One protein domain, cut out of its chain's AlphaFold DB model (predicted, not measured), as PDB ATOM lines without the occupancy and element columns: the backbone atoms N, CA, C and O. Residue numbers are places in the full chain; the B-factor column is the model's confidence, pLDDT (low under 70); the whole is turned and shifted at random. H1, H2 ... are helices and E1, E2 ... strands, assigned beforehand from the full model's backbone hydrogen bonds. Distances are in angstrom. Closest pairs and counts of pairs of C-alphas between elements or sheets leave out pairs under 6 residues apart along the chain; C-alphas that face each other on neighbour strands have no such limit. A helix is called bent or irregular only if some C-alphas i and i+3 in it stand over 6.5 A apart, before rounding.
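Overview. This is residues 44 to 194 of the 196 residues of an uncharacterized protein of beta proteobacterium AAP65 (UniProt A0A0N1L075). Amid little regular structure, H3 and H5 pack on a middle helix, H1, with long loops outside and hairpin E1-E2 at one end. The printed part has 151 residues with six named helices and two antiparallel strands, mostly helix. It is compact, radius of gyration of the C-alphas 15.1 A, spanning 46 by 30 by 26 A.

Along the chain. Find C-alpha 44 at (-33.481, -15.395, 30.762); H1, only just irregular with C-alphas 48 and 51 6.6 A apart, runs to 55. Then find E1, residues 58-62, E2, 65-69, H2, 103-108, H3, 110-120, H4, 131-134, H5, 155-165, and H6, 177-182, ending at (-25.972, -20.574, 29.947).

Arrangement. H1 touches H3, about perpendicular at 88 degrees, closest C-alphas Phe 46 and Tyr 115, 6.5 A. H1 touches H5, closest C-alphas Val 53 and Glu 156, 6.0 A. In the hairpin, N 60 and O 67 are within hydrogen-bond range, 2.8 A. O i to N i+4 pairs are within range throughout H2, H3 and H5, 5 of 8 in H1, 0 of 2 in H6, where 3 of 3 O i to N i+3 pairs are.

Size, cuts and confidence. The printed part has no cut; E2 to H2 is a long link; no printed residue is under pLDDT 70.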
ATOM      1  N   ALA A  44     -33.914 -15.130  29.388       97.31
ATOM      2  CA  ALA A  44     -33.481 -15.395  30.762       97.31
ATOM      3  C   ALA A  44     -32.045 -14.903  31.016       97.31
ATOM      4  O   ALA A  44     -31.791 -14.188  31.989       97.31
ATOM      5  N   TYR A  45     -31.118 -15.212  30.104       98.50
ATOM      6  CA  TYR A  45     -29.743 -14.729  30.193       98.50
ATOM      7  C   TYR A  45     -29.662 -13.215  29.985       98.50
ATOM      8  O   TYR A  45     -28.935 -12.536  30.707       98.50
ATOM      9  N   PHE A  46     -30.446 -12.650  29.060       98.62
ATOM     10  CA  PHE A  46     -30.499 -11.199  28.904       98.62
ATOM     11  C   PHE A  46     -30.891 -10.507  30.215       98.62
ATOM     12  O   PHE A  46     -30.145  -9.664  30.707       98.62
ATOM     13  N   GLN A  47     -32.025 -10.889  30.806       97.94
ATOM     14  CA  GLN A  47     -32.543 -10.275  32.025       97.94
ATOM     15  C   GLN A  47     -31.546 -10.393  33.180       97.94
ATOM     16  O   GLN A  47     -31.333  -9.429  33.915       97.94
ATOM     17  N   ARG A  48     -30.944 -11.575  33.349       97.81
ATOM     18  CA  ARG A  48     -30.082 -11.863  34.495       97.81
ATOM     19  C   ARG A  48     -28.661 -11.327  34.342       97.81
ATOM     20  O   ARG A  48     -28.053 -10.981  35.348       97.81
ATOM     21  N   CYS A  49     -28.137 -11.275  33.121       98.31
ATOM     22  CA  CYS A  49     -26.707 -11.090  32.882       98.31
ATOM     23  C   CYS A  49     -26.389  -9.873  32.007       98.31
ATOM     24  O   CYS A  49     -25.412  -9.183  32.270       98.31
ATOM     25  N   VAL A  50     -27.211  -9.572  30.997       98.38
ATOM     26  CA  VAL A  50     -26.965  -8.441  30.083       98.38
ATOM     27  C   VAL A  50     -27.611  -7.155  30.592       98.38
ATOM     28  O   VAL A  50     -26.952  -6.126  30.659       98.38
ATOM     29  N   ASN A  51     -28.881  -7.188  30.998       98.00
ATOM     30  CA  ASN A  51     -29.588  -5.999  31.473       98.00
ATOM     31  C   ASN A  51     -28.896  -5.307  32.671       98.00
ATOM     32  O   ASN A  51     -28.886  -4.074  32.695       98.00
ATOM     33  N   PRO A  52     -28.271  -6.021  33.632       97.19
ATOM     34  CA  PRO A  52     -27.470  -5.376  34.671       97.19
ATOM     35  C   PRO A  52     -26.295  -4.564  34.118       97.19
ATOM     36  O   PRO A  52     -26.094  -3.441  34.568       97.19
ATOM     37  N   VAL A  53     -25.591  -5.062  33.092       97.00
ATOM     38  CA  VAL A  53     -24.510  -4.318  32.415       97.00
ATOM     39  C   VAL A  53     -25.039  -3.001  31.842       97.00
ATOM     40  O   VAL A  53     -24.398  -1.962  31.965       97.00
ATOM     41  N   LEU A  54     -26.250  -3.004  31.277       96.62
ATOM     42  CA  LEU A  54     -26.864  -1.799  30.701       96.62
ATOM     43  C   LEU A  54     -27.238  -0.737  31.745       96.62
ATOM     44  O   LEU A  54     -27.410   0.435  31.404       96.62
ATOM     45  N   ASN A  55     -27.357  -1.133  33.008       95.75
ATOM     46  CA  ASN A  55     -27.670  -0.248  34.128       95.75
ATOM     47  C   ASN A  55     -26.452   0.056  35.008       95.75
ATOM     48  O   ASN A  55     -26.553   0.868  35.924       95.75
ATOM     49  N   GLN A  56     -25.311  -0.575  34.736       94.50
ATOM     50  CA  GLN A  56     -24.090  -0.378  35.495       94.50
ATOM     51  C   GLN A  56     -23.491   1.002  35.184       94.50
ATOM     52  O   GLN A  56     -23.353   1.358  34.009       94.50
ATOM     53  N   PRO A  57     -23.119   1.791  36.206       94.19
ATOM     54  CA  PRO A  57     -22.287   2.969  36.007       94.19
ATOM     55  C   PRO A  57     -20.902   2.520  35.536       94.19
ATOM     56  O   PRO A  57     -20.195   1.816  36.259       94.19
ATOM     57  N   LEU A  58     -20.525   2.906  34.321       92.75
ATOM     58  CA  LEU A  58     -19.281   2.508  33.673       92.75
ATOM     59  C   LEU A  58     -18.426   3.737  33.338       92.75
ATOM     60  O   LEU A  58     -18.973   4.818  33.086       92.75
ATOM     61  N   PRO A  59     -17.090   3.593  33.307       93.69
ATOM     62  CA  PRO A  59     -16.221   4.589  32.707       93.69
ATOM     63  C   PRO A  59     -16.549   4.763  31.225       93.69
ATOM     64  O   PRO A  59     -16.644   3.799  30.472       93.69
ATOM     65  N   VAL A  60     -16.692   6.012  30.805       91.00
ATOM     66  CA  VAL A  60     -16.947   6.397  29.422       91.00
ATOM     67  C   VAL A  60     -15.897   7.411  29.013       91.00
ATOM     68  O   VAL A  60     -15.822   8.496  29.594       91.00
ATOM     69  N   THR A  61     -15.085   7.057  28.020       91.12
ATOM     70  CA  THR A  61     -14.029   7.917  27.484       91.12
ATOM     71  C   THR A  61     -14.452   8.490  26.142       91.12
ATOM     72  O   THR A  61     -14.534   7.784  25.134       91.12
ATOM     73  N   LEU A  62     -14.683   9.801  26.122       86.25
ATOM     74  CA  LEU A  62     -15.080  10.557  24.942       86.25
ATOM     75  C   LEU A  62     -14.140  11.753  24.780       86.25
ATOM     76  O   LEU A  62     -13.959  12.542  25.704       86.25
ATOM     77  N   ASN A  63     -13.523  11.887  23.602       86.19
ATOM     78  CA  ASN A  63     -12.578  12.969  23.289       86.19
ATOM     79  C   ASN A  63     -11.434  13.117  24.317       86.19
ATOM     80  O   ASN A  63     -11.012  14.227  24.630       86.19
ATOM     81  N   GLY A  64     -10.946  11.997  24.863       88.56
ATOM     82  CA  GLY A  64      -9.851  11.971  25.841       88.56
ATOM     83  C   GLY A  64     -10.248  12.330  27.278       88.56
ATOM     84  O   GLY A  64      -9.385  12.321  28.151       88.56
ATOM     85  N   SER A  65     -11.526  12.618  27.544       93.12
ATOM     86  CA  SER A  65     -12.051  12.816  28.897       93.12
ATOM     87  C   SER A  65     -12.846  11.592  29.342       93.12
ATOM     88  O   SER A  65     -13.688  11.093  28.593       93.12
ATOM     89  N   THR A  66     -12.582  11.118  30.561       94.75
ATOM     90  CA  THR A  66     -13.301   9.995  31.169       94.75
ATOM     91  C   THR A  66     -14.303  10.504  32.199       94.75
ATOM     92  O   THR A  66     -13.960  11.273  33.096       94.75
ATOM     93  N   SER A  67     -15.544  10.043  32.081       93.44
ATOM     94  CA  SER A  67     -16.638  10.292  33.025       93.44
ATOM     95  C   SER A  67     -17.314   8.976  33.404       93.44
ATOM     96  O   SER A  67     -17.043   7.949  32.786       93.44
ATOM     97  N   ILE A  68     -18.182   8.989  34.415       94.44
ATOM     98  CA  ILE A  68     -19.027   7.839  34.749       94.44
ATOM     99  C   ILE A  68     -20.422   8.076  34.184       94.44
ATOM    100  O   ILE A  68     -21.016   9.124  34.434       94.44
ATOM    101  N   ASN A  69     -20.945   7.104  33.441       91.31
ATOM    102  CA  ASN A  69     -22.307   7.140  32.921       91.31
ATOM    103  C   ASN A  69     -22.881   5.720  32.799       91.31
ATOM    104  O   ASN A  69     -22.155   4.733  32.881       91.31
ATOM    105  N   THR A  70     -24.184   5.615  32.594       91.88
ATOM    106  CA  THR A  70     -24.904   4.360  32.355       91.88
ATOM    107  C   THR A  70     -25.363   4.283  30.897       91.88
ATOM    108  O   THR A  70     -25.454   5.296  30.194       91.88
ATOM    109  N   CYS A  71     -25.683   3.079  30.410       92.31
ATOM    110  CA  CYS A  71     -26.346   2.955  29.108       92.31
ATOM    111  C   CYS A  71     -27.816   3.388  29.237       92.31
ATOM    112  O   CYS A  71     -28.277   4.225  28.469       92.31
ATOM    113  N   ALA A  72     -28.530   2.850  30.228       92.25
ATOM    114  CA  ALA A  72     -29.921   3.168  30.567       92.25
ATOM    115  C   ALA A  72     -30.016   4.067  31.820       92.25
ATOM    116  O   ALA A  72     -29.029   4.683  32.200       92.25
ATOM    117  N   SER A  73     -31.174   4.142  32.487       87.44
ATOM    118  CA  SER A  73     -31.347   4.808  33.799       87.44
ATOM    119  C   SER A  73     -30.904   6.280  33.818       87.44
ATOM    120  O   SER A  73     -30.068   6.676  34.624       87.44
ATOM    121  N   GLY A  74     -31.437   7.091  32.899       81.06
ATOM    122  CA  GLY A  74     -31.005   8.484  32.697       81.06
ATOM    123  C   GLY A  74     -29.713   8.640  31.881       81.06
ATOM    124  O   GLY A  74     -29.296   9.762  31.601       81.06
ATOM    125  N   GLY A  75     -29.106   7.523  31.474       88.25
ATOM    126  CA  GLY A  75     -27.946   7.462  30.594       88.25
ATOM    127  C   GLY A  75     -28.263   7.719  29.119       88.25
ATOM    128  O   GLY A  75     -29.376   8.081  28.729       88.25
ATOM    129  N   CYS A  76     -27.263   7.507  28.261       90.69
ATOM    130  CA  CYS A  76     -27.323   7.892  26.846       90.69
ATOM    131  C   CYS A  76     -28.473   7.230  26.069       90.69
ATOM    132  O   CYS A  76     -29.047   7.862  25.190       90.69
ATOM    133  N   HIS A  77     -28.817   5.983  26.385       94.69
ATOM    134  CA  HIS A  77     -29.855   5.185  25.721       94.69
ATOM    135  C   HIS A  77     -31.165   5.110  26.515       94.69
ATOM    136  O   HIS A  77     -32.020   4.275  26.212       94.69
ATOM    137  N   ASP A  78     -31.345   5.970  27.521       92.62
ATOM    138  CA  ASP A  78     -32.606   6.056  28.252       92.62
ATOM    139  C   ASP A  78     -33.778   6.378  27.307       92.62
ATOM    140  O   ASP A  78     -33.694   7.247  26.436       92.62
ATOM    141  N   ASN A  79     -34.888   5.661  27.463       91.62
ATOM    142  CA  ASN A  79     -36.037   5.792  26.575       91.62
ATOM    143  C   ASN A  79     -36.750   7.152  26.694       91.62
ATOM    144  O   ASN A  79     -37.427   7.563  25.756       91.62
ATOM    145  N   THR A  80     -36.597   7.850  27.820       88.38
ATOM    146  CA  THR A  80     -37.256   9.134  28.086       88.38
ATOM    147  C   THR A  80     -36.321  10.305  27.818       88.38
ATOM    148  O   THR A  80     -36.708  11.256  27.141       88.38
ATOM    149  N   THR A  81     -35.095  10.252  28.344       85.81
ATOM    150  CA  THR A  81     -34.163  11.396  28.325       85.81
ATOM    151  C   THR A  81     -32.941  11.182  27.438       85.81
ATOM    152  O   THR A  81     -32.191  12.127  27.192       85.81
ATOM    153  N   GLY A  82     -32.718   9.957  26.960       80.69
ATOM    154  CA  GLY A  82     -31.542   9.588  26.185       80.69
ATOM    155  C   GLY A  82     -31.578  10.108  24.748       80.69
ATOM    156  O   GLY A  82     -32.613  10.135  24.077       80.69
ATOM    157  N   THR A  83     -30.402  10.480  24.243       79.75
ATOM    158  CA  THR A  83     -30.173  10.906  22.849       79.75
ATOM    159  C   THR A  83     -29.520   9.812  21.994       79.75
ATOM    160  O   THR A  83     -29.259   9.996  20.805       79.75
ATOM    161  N   GLY A  84     -29.261   8.648  22.589       70.44
ATOM    162  CA  GLY A  84     -28.551   7.516  22.013       70.44
ATOM    163  C   GLY A  84     -29.389   6.730  21.011       70.44
ATOM    164  O   GLY A  84     -29.896   5.663  21.321       70.44
ATOM    165  N   GLY A  85     -29.471   7.216  19.775       80.19
ATOM    166  CA  GLY A  85     -29.845   6.440  18.586       80.19
ATOM    167  C   GLY A  85     -31.030   5.462  18.722       80.19
ATOM    168  O   GLY A  85     -32.090   5.795  19.253       80.19
ATOM    169  N   ALA A  86     -30.856   4.271  18.135       85.50
ATOM    170  CA  ALA A  86     -31.906   3.260  17.972       85.50
ATOM    171  C   ALA A  86     -32.051   2.294  19.165       85.50
ATOM    172  O   ALA A  86     -33.127   1.732  19.350       85.50
ATOM    173  N   LEU A  87     -31.011   2.134  19.990       92.12
ATOM    174  CA  LEU A  87     -31.095   1.379  21.239       92.12
ATOM    175  C   LEU A  87     -31.852   2.213  22.277       92.12
ATOM    176  O   LEU A  87     -31.396   3.297  22.644       92.12
ATOM    177  N   ARG A  88     -32.997   1.707  22.733       92.88
ATOM    178  CA  ARG A  88     -33.894   2.368  23.682       92.88
ATOM    179  C   ARG A  88     -34.118   1.478  24.892       92.88
ATOM    180  O   ARG A  88     -34.606   0.358  24.763       92.88
ATOM    181  N   LEU A  89     -33.745   1.987  26.062       95.81
ATOM    182  CA  LEU A  89     -33.694   1.220  27.298       95.81
ATOM    183  C   LEU A  89     -34.495   1.902  28.406       95.81
ATOM    184  O   LEU A  89     -34.419   3.111  28.614       95.81
ATOM    185  N   LEU A  90     -35.235   1.099  29.155       96.50
ATOM    186  CA  LEU A  90     -35.955   1.482  30.358       96.50
ATOM    187  C   LEU A  90     -35.118   1.057  31.563       96.50
ATOM    188  O   LEU A  90     -35.026  -0.127  31.889       96.50
ATOM    189  N   GLY A  91     -34.476   2.025  32.214       90.31
ATOM    190  CA  GLY A  91     -33.513   1.753  33.282       90.31
ATOM    191  C   GLY A  91     -34.086   1.076  34.534       90.31
ATOM    192  O   GLY A  91     -33.402   0.322  35.214       90.31
ATOM    193  N   GLN A  92     -35.371   1.298  34.806       86.88
ATOM    194  CA  GLN A  92     -36.082   0.737  35.960       86.88
ATOM    195  C   GLN A  92     -36.929  -0.492  35.591       86.88
ATOM    196  O   GLN A  92     -37.873  -0.842  36.298       86.88
ATOM    197  N   ALA A  93     -36.616  -1.147  34.467       95.69
ATOM    198  CA  ALA A  93     -37.291  -2.373  34.071       95.69
ATOM    199  C   ALA A  93     -37.115  -3.443  35.157       95.69
ATOM    200  O   ALA A  93     -36.002  -3.880  35.455       95.69
ATOM    201  N   THR A  94     -38.227  -3.869  35.752       95.38
ATOM    202  CA  THR A  94     -38.220  -4.895  36.797       95.38
ATOM    203  C   THR A  94     -38.052  -6.274  36.168       95.38
ATOM    204  O   THR A  94     -38.627  -6.553  35.115       95.38
ATOM    205  N   ALA A  95     -37.261  -7.137  36.808       95.31
ATOM    206  CA  ALA A  95     -37.156  -8.532  36.402       95.31
ATOM    207  C   ALA A  95     -38.527  -9.215  36.487       95.31
ATOM    208  O   ALA A  95     -39.268  -9.030  37.453       95.31
ATOM    209  N   VAL A  96     -38.848 -10.014  35.477       95.56
ATOM    210  CA  VAL A  96     -40.065 -10.815  35.410       95.56
ATOM    211  C   VAL A  96     -39.726 -12.292  35.545       95.56
ATOM    212  O   VAL A  96     -38.651 -12.728  35.133       95.56
ATOM    213  N   ASP A  97     -40.637 -13.060  36.134       88.56
ATOM    214  CA  ASP A  97     -40.450 -14.490  36.359       88.56
ATOM    215  C   ASP A  97     -41.239 -15.309  35.319       88.56
ATOM    216  O   ASP A  97     -42.475 -15.322  35.354       88.56
ATOM    217  N   PRO A  98     -40.552 -16.010  34.396       81.56
ATOM    218  CA  PRO A  98     -41.207 -16.855  33.405       81.56
ATOM    219  C   PRO A  98     -41.973 -18.042  33.994       81.56
ATOM    220  O   PRO A  98     -42.820 -18.603  33.306       81.56
ATOM    221  N   ALA A  99     -41.708 -18.433  35.245       81.31
ATOM    222  CA  ALA A  99     -42.457 -19.495  35.911       81.31
ATOM    223  C   ALA A  99     -43.863 -19.045  36.345       81.31
ATOM    224  O   ALA A  99     -44.734 -19.887  36.564       81.31
ATOM    225  N   THR A 100     -44.096 -17.734  36.478       87.69
ATOM    226  CA  THR A 100     -45.364 -17.179  36.980       87.69
ATOM    227  C   THR A 100     -46.124 -16.345  35.953       87.69
ATOM    228  O   THR A 100     -47.337 -16.177  36.090       87.69
ATOM    229  N   LEU A 101     -45.456 -15.841  34.912       92.19
ATOM    230  CA  LEU A 101     -46.079 -15.045  33.856       92.19
ATOM    231  C   LEU A 101     -46.209 -15.818  32.541       92.19
ATOM    232  O   LEU A 101     -45.333 -16.587  32.158       92.19
ATOM    233  N   SER A 102     -47.286 -15.548  31.798       93.12
ATOM    234  CA  SER A 102     -47.411 -16.025  30.420       93.12
ATOM    235  C   SER A 102     -46.413 -15.319  29.496       93.12
ATOM    236  O   SER A 102     -45.990 -14.190  29.757       93.12
ATOM    237  N   ALA A 103     -46.092 -15.947  28.363       91.88
ATOM    238  CA  ALA A 103     -45.216 -15.355  27.352       91.88
ATOM    239  C   ALA A 103     -45.705 -13.968  26.889       91.88
ATOM    240  O   ALA A 103     -44.904 -13.048  26.746       91.88
ATOM    241  N   ASP A 104     -47.016 -13.782  26.717       93.38
ATOM    242  CA  ASP A 104     -47.585 -12.491  26.311       93.38
ATOM    243  C   ASP A 104     -47.465 -11.427  27.409       93.38
ATOM    244  O   ASP A 104     -47.145 -10.272  27.118       93.38
ATOM    245  N   ALA A 105     -47.640 -11.811  28.679       95.69
ATOM    246  CA  ALA A 105     -47.429 -10.904  29.804       95.69
ATOM    247  C   ALA A 105     -45.958 -10.471  29.909       95.69
ATOM    248  O   ALA A 105     -45.674  -9.294  30.136       95.69
ATOM    249  N   ILE A 106     -45.015 -11.390  29.673       96.62
ATOM    250  CA  ILE A 106     -43.586 -11.063  29.612       96.62
ATOM    251  C   ILE A 106     -43.312 -10.109  28.450       96.62
ATOM    252  O   ILE A 106     -42.660  -9.090  28.656       96.62
ATOM    253  N   ARG A 107     -43.850 -10.375  27.253       96.00
ATOM    254  CA  ARG A 107     -43.664  -9.519  26.066       96.00
ATOM    255  C   ARG A 107     -44.188  -8.095  26.248       96.00
ATOM    256  O   ARG A 107     -43.645  -7.169  25.648       96.00
ATOM    257  N   ALA A 108     -45.197  -7.907  27.094       95.50
ATOM    258  CA  ALA A 108     -45.720  -6.591  27.450       95.50
ATOM    259  C   ALA A 108     -44.858  -5.832  28.484       95.50
ATOM    260  O   ALA A 108     -45.038  -4.625  28.658       95.50
ATOM    261  N   SER A 109     -43.932  -6.512  29.169       97.62
ATOM    262  CA  SER A 109     -43.100  -5.921  30.223       97.62
ATOM    263  C   SER A 109     -42.024  -4.973  29.686       97.62
ATOM    264  O   SER A 109     -41.539  -5.100  28.559       97.62
ATOM    265  N   ASP A 110     -41.573  -4.048  30.535       97.69
ATOM    266  CA  ASP A 110     -40.451  -3.164  30.204       97.69
ATOM    267  C   ASP A 110     -39.126  -3.923  30.055       97.69
ATOM    268  O   ASP A 110     -38.302  -3.565  29.214       97.69
ATOM    269  N   MET A 111     -38.940  -5.022  30.793       98.31
ATOM    270  CA  MET A 111     -37.756  -5.869  30.632       98.31
ATOM    271  C   MET A 111     -37.695  -6.487  29.235       98.31
ATOM    272  O   MET A 111     -36.628  -6.537  28.620       98.31
ATOM    273  N   TYR A 112     -38.838  -6.908  28.691       98.06
ATOM    274  CA  TYR A 112     -38.882  -7.423  27.328       98.06
ATOM    275  C   TYR A 112     -38.627  -6.338  26.282       98.06
ATOM    276  O   TYR A 112     -37.972  -6.611  25.280       98.06
ATOM    277  N   LYS A 113     -39.047  -5.090  26.520       97.06
ATOM    278  CA  LYS A 113     -38.679  -3.966  25.641       97.06
ATOM    279  C   LYS A 113     -37.161  -3.760  25.604       97.06
ATOM    280  O   LYS A 113     -36.606  -3.620  24.515       97.06
ATOM    281  N   ASN A 114     -36.480  -3.833  26.753       98.25
ATOM    282  CA  ASN A 114     -35.013  -3.772  26.810       98.25
ATOM    283  C   ASN A 114     -34.365  -4.927  26.039       98.25
ATOM    284  O   ASN A 114     -33.437  -4.702  25.256       98.25
ATOM    285  N   TYR A 115     -34.873  -6.150  26.229       98.44
ATOM    286  CA  TYR A 115     -34.422  -7.334  25.494       98.44
ATOM    287  C   TYR A 115     -34.577  -7.133  23.987       98.44
ATOM    288  O   TYR A 115     -33.619  -7.293  23.235       98.44
ATOM    289  N   TYR A 116     -35.769  -6.730  23.547       96.50
ATOM    290  CA  TYR A 116     -36.104  -6.578  22.138       96.50
ATOM    291  C   TYR A 116     -35.279  -5.470  21.475       96.50
ATOM    292  O   TYR A 116     -34.758  -5.659  20.376       96.50
ATOM    293  N   SER A 117     -35.084  -4.337  22.159       95.69
ATOM    294  CA  SER A 117     -34.232  -3.262  21.645       95.69
ATOM    295  C   SER A 117     -32.766  -3.689  21.545       95.69
ATOM    296  O   SER A 117     -32.113  -3.369  20.553       95.69
ATOM    297  N   SER A 118     -32.256  -4.440  22.525       97.75
ATOM    298  CA  SER A 118     -30.879  -4.959  22.510       97.75
ATOM    299  C   SER A 118     -30.682  -6.035  21.437       97.75
ATOM    300  O   SER A 118     -29.643  -6.086  20.775       97.75
ATOM    301  N   LEU A 119     -31.703  -6.867  21.211       95.69
ATOM    302  CA  LEU A 119     -31.735  -7.834  20.117       95.69
ATOM    303  C   LEU A 119     -31.663  -7.123  18.758       95.69
ATOM    304  O   LEU A 119     -30.952  -7.592  17.876       95.69
ATOM    305  N   GLY A 120     -32.322  -5.970  18.602       91.94
ATOM    306  CA  GLY A 120     -32.264  -5.153  17.383       91.94
ATOM    307  C   GLY A 120     -30.871  -4.605  17.039       91.94
ATOM    308  O   GLY A 120     -30.577  -4.364  15.870       91.94
ATOM    309  N   GLU A 121     -29.981  -4.456  18.024       94.25
ATOM    310  CA  GLU A 121     -28.575  -4.077  17.807       94.25
ATOM    311  C   GLU A 121     -27.636  -5.295  17.689       94.25
ATOM    312  O   GLU A 121     -26.413  -5.135  17.574       94.25
ATOM    313  N   SER A 122     -28.186  -6.511  17.706       94.81
ATOM    314  CA  SER A 122     -27.435  -7.764  17.711       94.81
ATOM    315  C   SER A 122     -27.660  -8.567  16.431       94.81
ATOM    316  O   SER A 122     -28.781  -8.737  15.959       94.81
ATOM    317  N   VAL A 123     -26.582  -9.123  15.884       93.44
ATOM    318  CA  VAL A 123     -26.631 -10.156  14.847       93.44
ATOM    319  C   VAL A 123     -26.530 -11.502  15.555       93.44
ATOM    320  O   VAL A 123     -25.476 -11.867  16.076       93.44
ATOM    321  N   VAL A 124     -27.648 -12.223  15.616       93.12
ATOM    322  CA  VAL A 124     -27.777 -13.499  16.337       93.12
ATOM    323  C   VAL A 124     -26.696 -14.492  15.898       93.12
ATOM    324  O   VAL A 124     -26.574 -14.792  14.713       93.12
ATOM    325  N   GLY A 125     -25.912 -15.007  16.848       92.94
ATOM    326  CA  GLY A 125     -24.802 -15.928  16.590       92.94
ATOM    327  C   GLY A 125     -23.506 -15.269  16.098       92.94
ATOM    328  O   GLY A 125     -22.497 -15.960  15.986       92.94
ATOM    329  N   ALA A 126     -23.496 -13.959  15.831       93.81
ATOM    330  CA  ALA A 126     -22.354 -13.232  15.275       93.81
ATOM    331  C   ALA A 126     -22.007 -11.991  16.129       93.81
ATOM    332  O   ALA A 126     -22.269 -10.848  15.727       93.81
ATOM    333  N   PRO A 127     -21.389 -12.172  17.313       93.50
ATOM    334  CA  PRO A 127     -21.056 -11.062  18.212       93.50
ATOM    335  C   PRO A 127     -20.143 -10.019  17.558       93.50
ATOM    336  O   PRO A 127     -20.371  -8.825  17.715       93.50
ATOM    337  N   ASP A 128     -19.164 -10.448  16.758       91.56
ATOM    338  CA  ASP A 128     -18.217  -9.544  16.092       91.56
ATOM    339  C   ASP A 128     -18.848  -8.764  14.919       91.56
ATOM    340  O   ASP A 128     -18.221  -7.853  14.386       91.56
ATOM    341  N   GLN A 129     -20.098  -9.058  14.540       92.25
ATOM    342  CA  GLN A 129     -20.898  -8.259  13.598       92.25
ATOM    343  C   GLN A 129     -21.974  -7.417  14.308       92.25
ATOM    344  O   GLN A 129     -22.681  -6.634  13.674       92.25
ATOM    345  N   SER A 130     -22.103  -7.558  15.628       94.44
ATOM    346  CA  SER A 130     -23.173  -6.947  16.413       94.44
ATOM    347  C   SER A 130     -22.792  -5.554  16.894       94.44
ATOM    348  O   SER A 130     -21.769  -5.354  17.553       94.44
ATOM    349  N   ARG A 131     -23.656  -4.571  16.627       93.44
ATOM    350  CA  ARG A 131     -23.481  -3.194  17.115       93.44
ATOM    351  C   ARG A 131     -23.510  -3.129  18.638       93.44
ATOM    352  O   ARG A 131     -22.767  -2.331  19.203       93.44
ATOM    353  N   MET A 132     -24.304  -4.001  19.261       94.25
ATOM    354  CA  MET A 132     -24.419  -4.158  20.712       94.25
ATOM    355  C   MET A 132     -23.064  -4.371  21.403       94.25
ATOM    356  O   MET A 132     -22.871  -3.915  22.523       94.25
ATOM    357  N   LEU A 133     -22.109  -5.020  20.724       94.75
ATOM    358  CA  LEU A 133     -20.761  -5.255  21.244       94.75
ATOM    359  C   LEU A 133     -19.731  -4.283  20.649       94.75
ATOM    360  O   LEU A 133     -18.901  -3.729  21.365       94.75
ATOM    361  N   ASN A 134     -19.781  -4.052  19.336       93.81
ATOM    362  CA  ASN A 134     -18.735  -3.302  18.641       93.81
ATOM    363  C   ASN A 134     -18.769  -1.798  18.900       93.81
ATOM    364  O   ASN A 134     -17.707  -1.179  18.921       93.81
ATOM    365  N   LYS A 135     -19.953  -1.195  19.094       93.50
ATOM    366  CA  LYS A 135     -20.026   0.245  19.355       93.50
ATOM    367  C   LYS A 135     -19.379   0.581  20.715       93.50
ATOM    368  O   LYS A 135     -18.470   1.402  20.704       93.50
ATOM    369  N   PRO A 136     -19.734  -0.050  21.855       94.12
ATOM    370  CA  PRO A 136     -19.092   0.262  23.142       94.12
ATOM    371  C   PRO A 136     -17.569   0.035  23.172       94.12
ATOM    372  O   PRO A 136     -16.879   0.668  23.966       94.12
ATOM    373  N   LEU A 137     -17.044  -0.837  22.299       94.06
ATOM    374  CA  LEU A 137     -15.608  -1.080  22.093       94.06
ATOM    375  C   LEU A 137     -14.959  -0.156  21.042       94.06
ATOM    376  O   LEU A 137     -13.753  -0.228  20.827       94.06
ATOM    377  N   VAL A 138     -15.747   0.651  20.323       91.19
ATOM    378  CA  VAL A 138     -15.316   1.485  19.182       91.19
ATOM    379  C   VAL A 138     -14.559   0.668  18.114       91.19
ATOM    380  O   VAL A 138     -13.563   1.096  17.534       91.19
ATOM    381  N   ARG A 139     -15.037  -0.551  17.831       89.06
ATOM    382  CA  ARG A 139     -14.421  -1.480  16.867       89.06
ATOM    383  C   ARG A 139     -15.141  -1.436  15.526       89.06
ATOM    384  O   ARG A 139     -16.239  -1.965  15.387       89.06
ATOM    385  N   GLY A 140     -14.526  -0.803  14.527       76.38
ATOM    386  CA  GLY A 140     -15.057  -0.741  13.155       76.38
ATOM    387  C   GLY A 140     -16.365   0.051  12.995       76.38
ATOM    388  O   GLY A 140     -16.859   0.192  11.880       76.38
ATOM    389  N   VAL A 141     -16.920   0.585  14.089       79.31
ATOM    390  CA  VAL A 141     -18.140   1.393  14.130       79.31
ATOM    391  C   VAL A 141     -17.965   2.469  15.199       79.31
ATOM    392  O   VAL A 141     -17.580   2.169  16.328       79.31
ATOM    393  N   LEU A 142     -18.269   3.721  14.856       82.94
ATOM    394  CA  LEU A 142     -18.244   4.820  15.819       82.94
ATOM    395  C   LEU A 142     -19.386   4.689  16.835       82.94
ATOM    396  O   LEU A 142     -20.517   4.339  16.487       82.94
ATOM    397  N   HIS A 143     -19.095   5.046  18.081       90.00
ATOM    398  CA  HIS A 143     -20.074   5.165  19.155       90.00
ATOM    399  C   HIS A 143     -20.094   6.614  19.635       90.00
ATOM    400  O   HIS A 143     -19.084   7.120  20.109       90.00
ATOM    401  N   GLY A 144     -21.240   7.293  19.519       84.75
ATOM    402  CA  GLY A 144     -21.354   8.717  19.875       84.75
ATOM    403  C   GLY A 144     -21.026   9.016  21.343       84.75
ATOM    404  O   GLY A 144     -20.508  10.081  21.650       84.75
ATOM    405  N   GLY A 145     -21.258   8.052  22.235       85.31
ATOM    406  CA  GLY A 145     -20.822   8.111  23.634       85.31
ATOM    407  C   GLY A 145     -19.345   7.777  23.880       85.31
ATOM    408  O   GLY A 145     -18.925   7.845  25.018       85.31
ATOM    409  N   GLY A 146     -18.551   7.426  22.864       89.31
ATOM    410  CA  GLY A 146     -17.134   7.078  23.028       89.31
ATOM    411  C   GLY A 146     -16.873   5.619  23.422       89.31
ATOM    412  O   GLY A 146     -17.716   4.749  23.199       89.31
ATOM    413  N   LEU A 147     -15.676   5.367  23.962       92.56
ATOM    414  CA  LEU A 147     -15.228   4.058  24.445       92.56
ATOM    415  C   LEU A 147     -15.817   3.784  25.831       92.56
ATOM    416  O   LEU A 147     -15.663   4.609  26.731       92.56
ATOM    417  N   ILE A 148     -16.465   2.633  25.996       93.88
ATOM    418  CA  ILE A 148     -17.123   2.215  27.244       93.88
ATOM    419  C   ILE A 148     -16.497   0.921  27.766       93.88
ATOM    420  O   ILE A 148     -16.101   0.842  28.923       93.88
ATOM    421  N   PHE A 149     -16.380  -0.097  26.911       94.81
ATOM    422  CA  PHE A 149     -15.682  -1.328  27.271       94.81
ATOM    423  C   PHE A 149     -14.200  -1.153  26.963       94.81
ATOM    424  O   PHE A 149     -13.840  -0.828  25.834       94.81
ATOM    425  N   GLU A 150     -13.347  -1.368  27.962       90.38
ATOM    426  CA  GLU A 150     -11.899  -1.179  27.826       90.38
ATOM    427  C   GLU A 150     -11.315  -2.063  26.718       90.38
ATOM    428  O   GLU A 150     -10.501  -1.622  25.908       90.38
ATOM    429  N   ASN A 151     -11.757  -3.319  26.670       92.75
ATOM    430  CA  ASN A 151     -11.352  -4.312  25.686       92.75
ATOM    431  C   ASN A 151     -12.362  -5.475  25.658       92.75
ATOM    432  O   ASN A 151     -13.347  -5.499  26.404       92.75
ATOM    433  N   THR A 152     -12.122  -6.450  24.780       91.44
ATOM    434  CA  THR A 152     -12.986  -7.630  24.602       91.44
ATOM    435  C   THR A 152     -13.036  -8.562  25.808       91.44
ATOM    436  O   THR A 152     -13.964  -9.365  25.891       91.44
ATOM    437  N   ASP A 153     -12.075  -8.445  26.722       94.31
ATOM    438  CA  ASP A 153     -11.930  -9.308  27.893       94.31
ATOM    439  C   ASP A 153     -12.589  -8.693  29.136       94.31
ATOM    440  O   ASP A 153     -12.713  -9.356  30.165       94.31
ATOM    441  N   SER A 154     -13.069  -7.445  29.040       94.94
ATOM    442  CA  SER A 154     -13.925  -6.852  30.070       94.94
ATOM    443  C   SER A 154     -15.149  -7.731  30.318       94.94
ATOM    444  O   SER A 154     -15.765  -8.271  29.390       94.94
ATOM    445  N   ARG A 155     -15.519  -7.882  31.593       96.38
ATOM    446  CA  ARG A 155     -16.600  -8.781  32.007       96.38
ATOM    447  C   ARG A 155     -17.914  -8.436  31.304       96.38
ATOM    448  O   ARG A 155     -18.646  -9.326  30.880       96.38
ATOM    449  N   GLU A 156     -18.192  -7.148  31.154       97.06
ATOM    450  CA  GLU A 156     -19.350  -6.589  30.468       97.06
ATOM    451  C   GLU A 156     -19.395  -7.017  28.993       97.06
ATOM    452  O   GLU A 156     -20.423  -7.507  28.511       97.06
ATOM    453  N   ALA A 157     -18.264  -6.898  28.288       97.06
ATOM    454  CA  ALA A 157     -18.136  -7.326  26.901       97.06
ATOM    455  C   ALA A 157     -18.298  -8.845  26.764       97.06
ATOM    456  O   ALA A 157     -18.991  -9.304  25.854       97.06
ATOM    457  N   GLN A 158     -17.711  -9.628  27.673       98.06
ATOM    458  CA  GLN A 158     -17.816 -11.086  27.662       98.06
ATOM    459  C   GLN A 158     -19.259 -11.567  27.860       98.06
ATOM    460  O   GLN A 158     -19.706 -12.447  27.131       98.06
ATOM    461  N   LEU A 159     -20.016 -10.970  28.786       98.50
ATOM    462  CA  LEU A 159     -21.425 -11.315  29.020       98.50
ATOM    463  C   LEU A 159     -22.285 -11.074  27.770       98.50
ATOM    464  O   LEU A 159     -23.055 -11.942  27.354       98.50
ATOM    465  N   ILE A 160     -22.126  -9.911  27.131       98.31
ATOM    466  CA  ILE A 160     -22.853  -9.570  25.898       98.31
ATOM    467  C   ILE A 160     -22.416 -10.480  24.745       98.31
ATOM    468  O   ILE A 160     -23.261 -10.997  24.010       98.31
ATOM    469  N   ARG A 161     -21.107 -10.720  24.593       97.56
ATOM    470  CA  ARG A 161     -20.557 -11.630  23.577       97.56
ATOM    471  C   ARG A 161     -21.122 -13.035  23.748       97.56
ATOM    472  O   ARG A 161     -21.558 -13.627  22.761       97.56
ATOM    473  N   TYR A 162     -21.136 -13.551  24.974       98.00
ATOM    474  CA  TYR A 162     -21.634 -14.884  25.288       98.00
ATOM    475  C   TYR A 162     -23.116 -15.017  24.946       98.00
ATOM    476  O   TYR A 162     -23.500 -15.937  24.224       98.00
ATOM    477  N   TRP A 163     -23.930 -14.046  25.368       98.25
ATOM    478  CA  TRP A 163     -25.350 -13.996  25.035       98.25
ATOM    479  C   TRP A 163     -25.599 -14.073  23.525       98.25
ATOM    480  O   TRP A 163     -26.361 -14.923  23.072       98.25
ATOM    481  N   ILE A 164     -24.916 -13.236  22.736       97.25
ATOM    482  CA  ILE A 164     -25.094 -13.183  21.278       97.25
ATOM    483  C   ILE A 164     -24.606 -14.469  20.597       97.25
ATOM    484  O   ILE A 164     -25.197 -14.905  19.609       97.25
ATOM    485  N   SER A 165     -23.548 -15.092  21.118       96.19
ATOM    486  CA  SER A 165     -22.919 -16.286  20.529       96.19
ATOM    487  C   SER A 165     -23.699 -17.582  20.762       96.19
ATOM    488  O   SER A 165     -23.380 -18.601  20.151       96.19
ATOM    489  N   ARG A 166     -24.699 -17.565  21.649       95.56
ATOM    490  CA  ARG A 166     -25.466 -18.743  22.080       95.56
ATOM    491  C   ARG A 166     -26.954 -18.559  21.759       95.56
ATOM    492  O   ARG A 166     -27.767 -18.382  22.670       95.56
ATOM    493  N   PRO A 167     -27.339 -18.573  20.471       93.94
ATOM    494  CA  PRO A 167     -28.745 -18.532  20.110       93.94
ATOM    495  C   PRO A 167     -29.504 -19.711  20.711       93.94
ATOM    496  O   PRO A 167     -28.944 -20.778  20.962       93.94
ATOM    497  N   MET A 168     -30.802 -19.522  20.912       93.50
ATOM    498  CA  MET A 168     -31.699 -20.613  21.271       93.50
ATOM    499  C   MET A 168     -31.716 -21.666  20.160       93.50
ATOM    500  O   MET A 168     -31.573 -21.303  18.984       93.50
ATOM    501  N   PRO A 169     -31.854 -22.962  20.500       89.94
ATOM    502  CA  PRO A 169     -31.934 -24.030  19.510       89.94
ATOM    503  C   PRO A 169     -32.982 -23.745  18.431       89.94
ATOM    504  O   PRO A 169     -33.968 -23.043  18.656       89.94
ATOM    505  N   GLN A 170     -32.772 -24.291  17.233       86.69
ATOM    506  CA  GLN A 170     -33.717 -24.108  16.138       86.69
ATOM    507  C   GLN A 170     -35.118 -24.598  16.536       86.69
ATOM    508  O   GLN A 170     -35.273 -25.668  17.116       86.69
ATOM    509  N   GLY A 171     -36.138 -23.799  16.213       86.44
ATOM    510  CA  GLY A 171     -37.529 -24.088  16.570       86.44
ATOM    511  C   GLY A 171     -37.911 -23.699  18.000       86.44
ATOM    512  O   GLY A 171     -39.083 -23.812  18.347       86.44
ATOM    513  N   GLN A 172     -36.966 -23.208  18.805       90.25
ATOM    514  CA  GLN A 172     -37.226 -22.717  20.155       90.25
ATOM    515  C   GLN A 172     -37.219 -21.184  20.201       90.25
ATOM    516  O   GLN A 172     -36.487 -20.523  19.457       90.25
ATOM    517  N   ASP A 173     -38.060 -20.620  21.067       91.88
ATOM    518  CA  ASP A 173     -38.183 -19.175  21.251       91.88
ATOM    519  C   ASP A 173     -37.258 -18.645  22.360       91.88
ATOM    520  O   ASP A 173     -36.486 -19.382  22.979       91.88
ATOM    521  N   GLU A 174     -37.310 -17.334  22.595       94.12
ATOM    522  CA  GLU A 174     -36.493 -16.635  23.587       94.12
ATOM    523  C   GLU A 174     -36.722 -17.069  25.048       94.12
ATOM    524  O   GLU A 174     -35.900 -16.740  25.907       94.12
ATOM    525  N   PHE A 175     -37.804 -17.800  25.336       94.44
ATOM    526  CA  PHE A 175     -38.180 -18.249  26.678       94.44
ATOM    527  C   PHE A 175     -37.836 -19.718  26.944       94.44
ATOM    528  O   PHE A 175     -38.181 -20.250  27.999       94.44
ATOM    529  N   SER A 176     -37.149 -20.381  26.014       92.19
ATOM    530  CA  SER A 176     -36.786 -21.784  26.170       92.19
ATOM    531  C   SER A 176     -35.915 -22.068  27.402       92.19
ATOM    532  O   SER A 176     -34.936 -21.371  27.679       92.19
ATOM    533  N   ALA A 177     -36.202 -23.195  28.065       92.50
ATOM    534  CA  ALA A 177     -35.394 -23.757  29.145       92.50
ATOM    535  C   ALA A 177     -33.982 -24.184  28.698       92.50
ATOM    536  O   ALA A 177     -33.100 -24.335  29.542       92.50
ATOM    537  N   ALA A 178     -33.712 -24.308  27.391       92.69
ATOM    538  CA  ALA A 178     -32.356 -24.528  26.876       92.69
ATOM    539  C   ALA A 178     -31.375 -23.425  27.320       92.69
ATOM    540  O   ALA A 178     -30.169 -23.666  27.435       92.69
ATOM    541  N   ALA A 179     -31.889 -22.229  27.627       94.56
ATOM    542  CA  ALA A 179     -31.126 -21.136  28.216       94.56
ATOM    543  C   ALA A 179     -30.501 -21.473  29.577       94.56
ATOM    544  O   ALA A 179     -29.519 -20.842  29.951       94.56
ATOM    545  N   ASN A 180     -31.017 -22.457  30.316       95.69
ATOM    546  CA  ASN A 180     -30.485 -22.825  31.628       95.69
ATOM    547  C   ASN A 180     -29.009 -23.244  31.545       95.69
ATOM    548  O   ASN A 180     -28.235 -22.940  32.442       95.69
ATOM    549  N   THR A 181     -28.584 -23.844  30.430       96.00
ATOM    550  CA  THR A 181     -27.180 -24.224  30.170       96.00
ATOM    551  C   THR A 181     -26.215 -23.036  30.076       96.00
ATOM    552  O   THR A 181     -25.000 -23.206  30.131       96.00
ATOM    553  N   MET A 182     -26.744 -21.817  29.964       97.12
ATOM    554  CA  MET A 182     -25.972 -20.574  29.947       97.12
ATOM    555  C   MET A 182     -25.567 -20.103  31.356       97.12
ATOM    556  O   MET A 182     -24.956 -19.041  31.500       97.12
ATOM    557  N   PHE A 183     -25.895 -20.887  32.385       98.12
ATOM    558  CA  PHE A 183     -25.571 -20.630  33.782       98.12
ATOM    559  C   PHE A 183     -24.812 -21.809  34.400       98.12
ATOM    560  O   PHE A 183     -24.927 -22.945  33.935       98.12
ATOM    561  N   THR A 184     -24.059 -21.547  35.472       97.31
ATOM    562  CA  THR A 184     -23.393 -22.588  36.273       97.31
ATOM    563  C   THR A 184     -23.702 -22.415  37.768       97.31
ATOM    564  O   THR A 184     -23.278 -21.410  38.346       97.31
ATOM    565  N   PRO A 185     -24.399 -23.371  38.429       97.19
ATOM    566  CA  PRO A 185     -25.128 -24.513  37.844       97.19
ATOM    567  C   PRO A 185     -26.226 -24.070  36.849       97.19
ATOM    568  O   PRO A 185     -26.549 -22.883  36.830       97.19
ATOM    569  N   PRO A 186     -26.788 -24.979  36.019       96.25
ATOM    570  CA  PRO A 186     -27.697 -24.618  34.930       96.25
ATOM    571  C   PRO A 186     -29.094 -24.220  35.432       96.25
ATOM    572  O   PRO A 186     -30.066 -24.961  35.297       96.25
ATOM    573  N   ASP A 187     -29.175 -23.041  36.040       94.25
ATOM    574  CA  ASP A 187     -30.376 -22.435  36.600       94.25
ATOM    575  C   ASP A 187     -30.258 -20.896  36.526       94.25
ATOM    576  O   ASP A 187     -29.340 -20.328  37.119       94.25
ATOM    577  N   PRO A 188     -31.173 -20.187  35.844       93.50
ATOM    578  CA  PRO A 188     -31.152 -18.725  35.764       93.50
ATOM    579  C   PRO A 188     -31.388 -18.010  37.106       93.50
ATOM    580  O   PRO A 188     -31.023 -16.839  37.246       93.50
ATOM    581  N   ALA A 189     -32.009 -18.668  38.091       92.25
ATOM    582  CA  ALA A 189     -32.286 -18.074  39.395       92.25
ATOM    583  C   ALA A 189     -31.059 -18.108  40.319       92.25
ATOM    584  O   ALA A 189     -30.789 -17.129  41.029       92.25
ATOM    585  N   THR A 190     -30.312 -19.214  40.298       94.06
ATOM    586  CA  THR A 190     -29.231 -19.489  41.260       94.06
ATOM    587  C   THR A 190     -27.840 -19.573  40.637       94.06
ATOM    588  O   THR A 190     -26.850 -19.333  41.328       94.06
ATOM    589  N   GLY A 191     -27.745 -19.867  39.342       96.44
ATOM    590  CA  GLY A 191     -26.489 -20.032  38.628       96.44
ATOM    591  C   GLY A 191     -25.778 -18.718  38.317       96.44
ATOM    592  O   GLY A 191     -26.389 -17.665  38.101       96.44
ATOM    593  N   ALA A 192     -24.449 -18.785  38.267       98.06
ATOM    594  CA  ALA A 192     -23.618 -17.697  37.777       98.06
ATOM    595  C   ALA A 192     -23.710 -17.601  36.248       98.06
ATOM    596  O   ALA A 192     -23.774 -18.615  35.559       98.06
ATOM    597  N   CYS A 193     -23.680 -16.379  35.714       98.50
ATOM    598  CA  CYS A 193     -23.658 -16.138  34.272       98.50
ATOM    599  C   CYS A 193     -22.351 -16.661  33.655       98.50
ATOM    600  O   CYS A 193     -21.270 -16.167  33.999       98.50
ATOM    601  N   ASN A 194     -22.444 -17.602  32.716       98.31
ATOM    602  CA  ASN A 194     -21.283 -18.089  31.966       98.31
ATOM    603  C   ASN A 194     -20.750 -17.002  31.025       98.31
ATOM    604  O   ASN A 194     -21.498 -16.110  30.633       98.31
TER     605      ASN A 194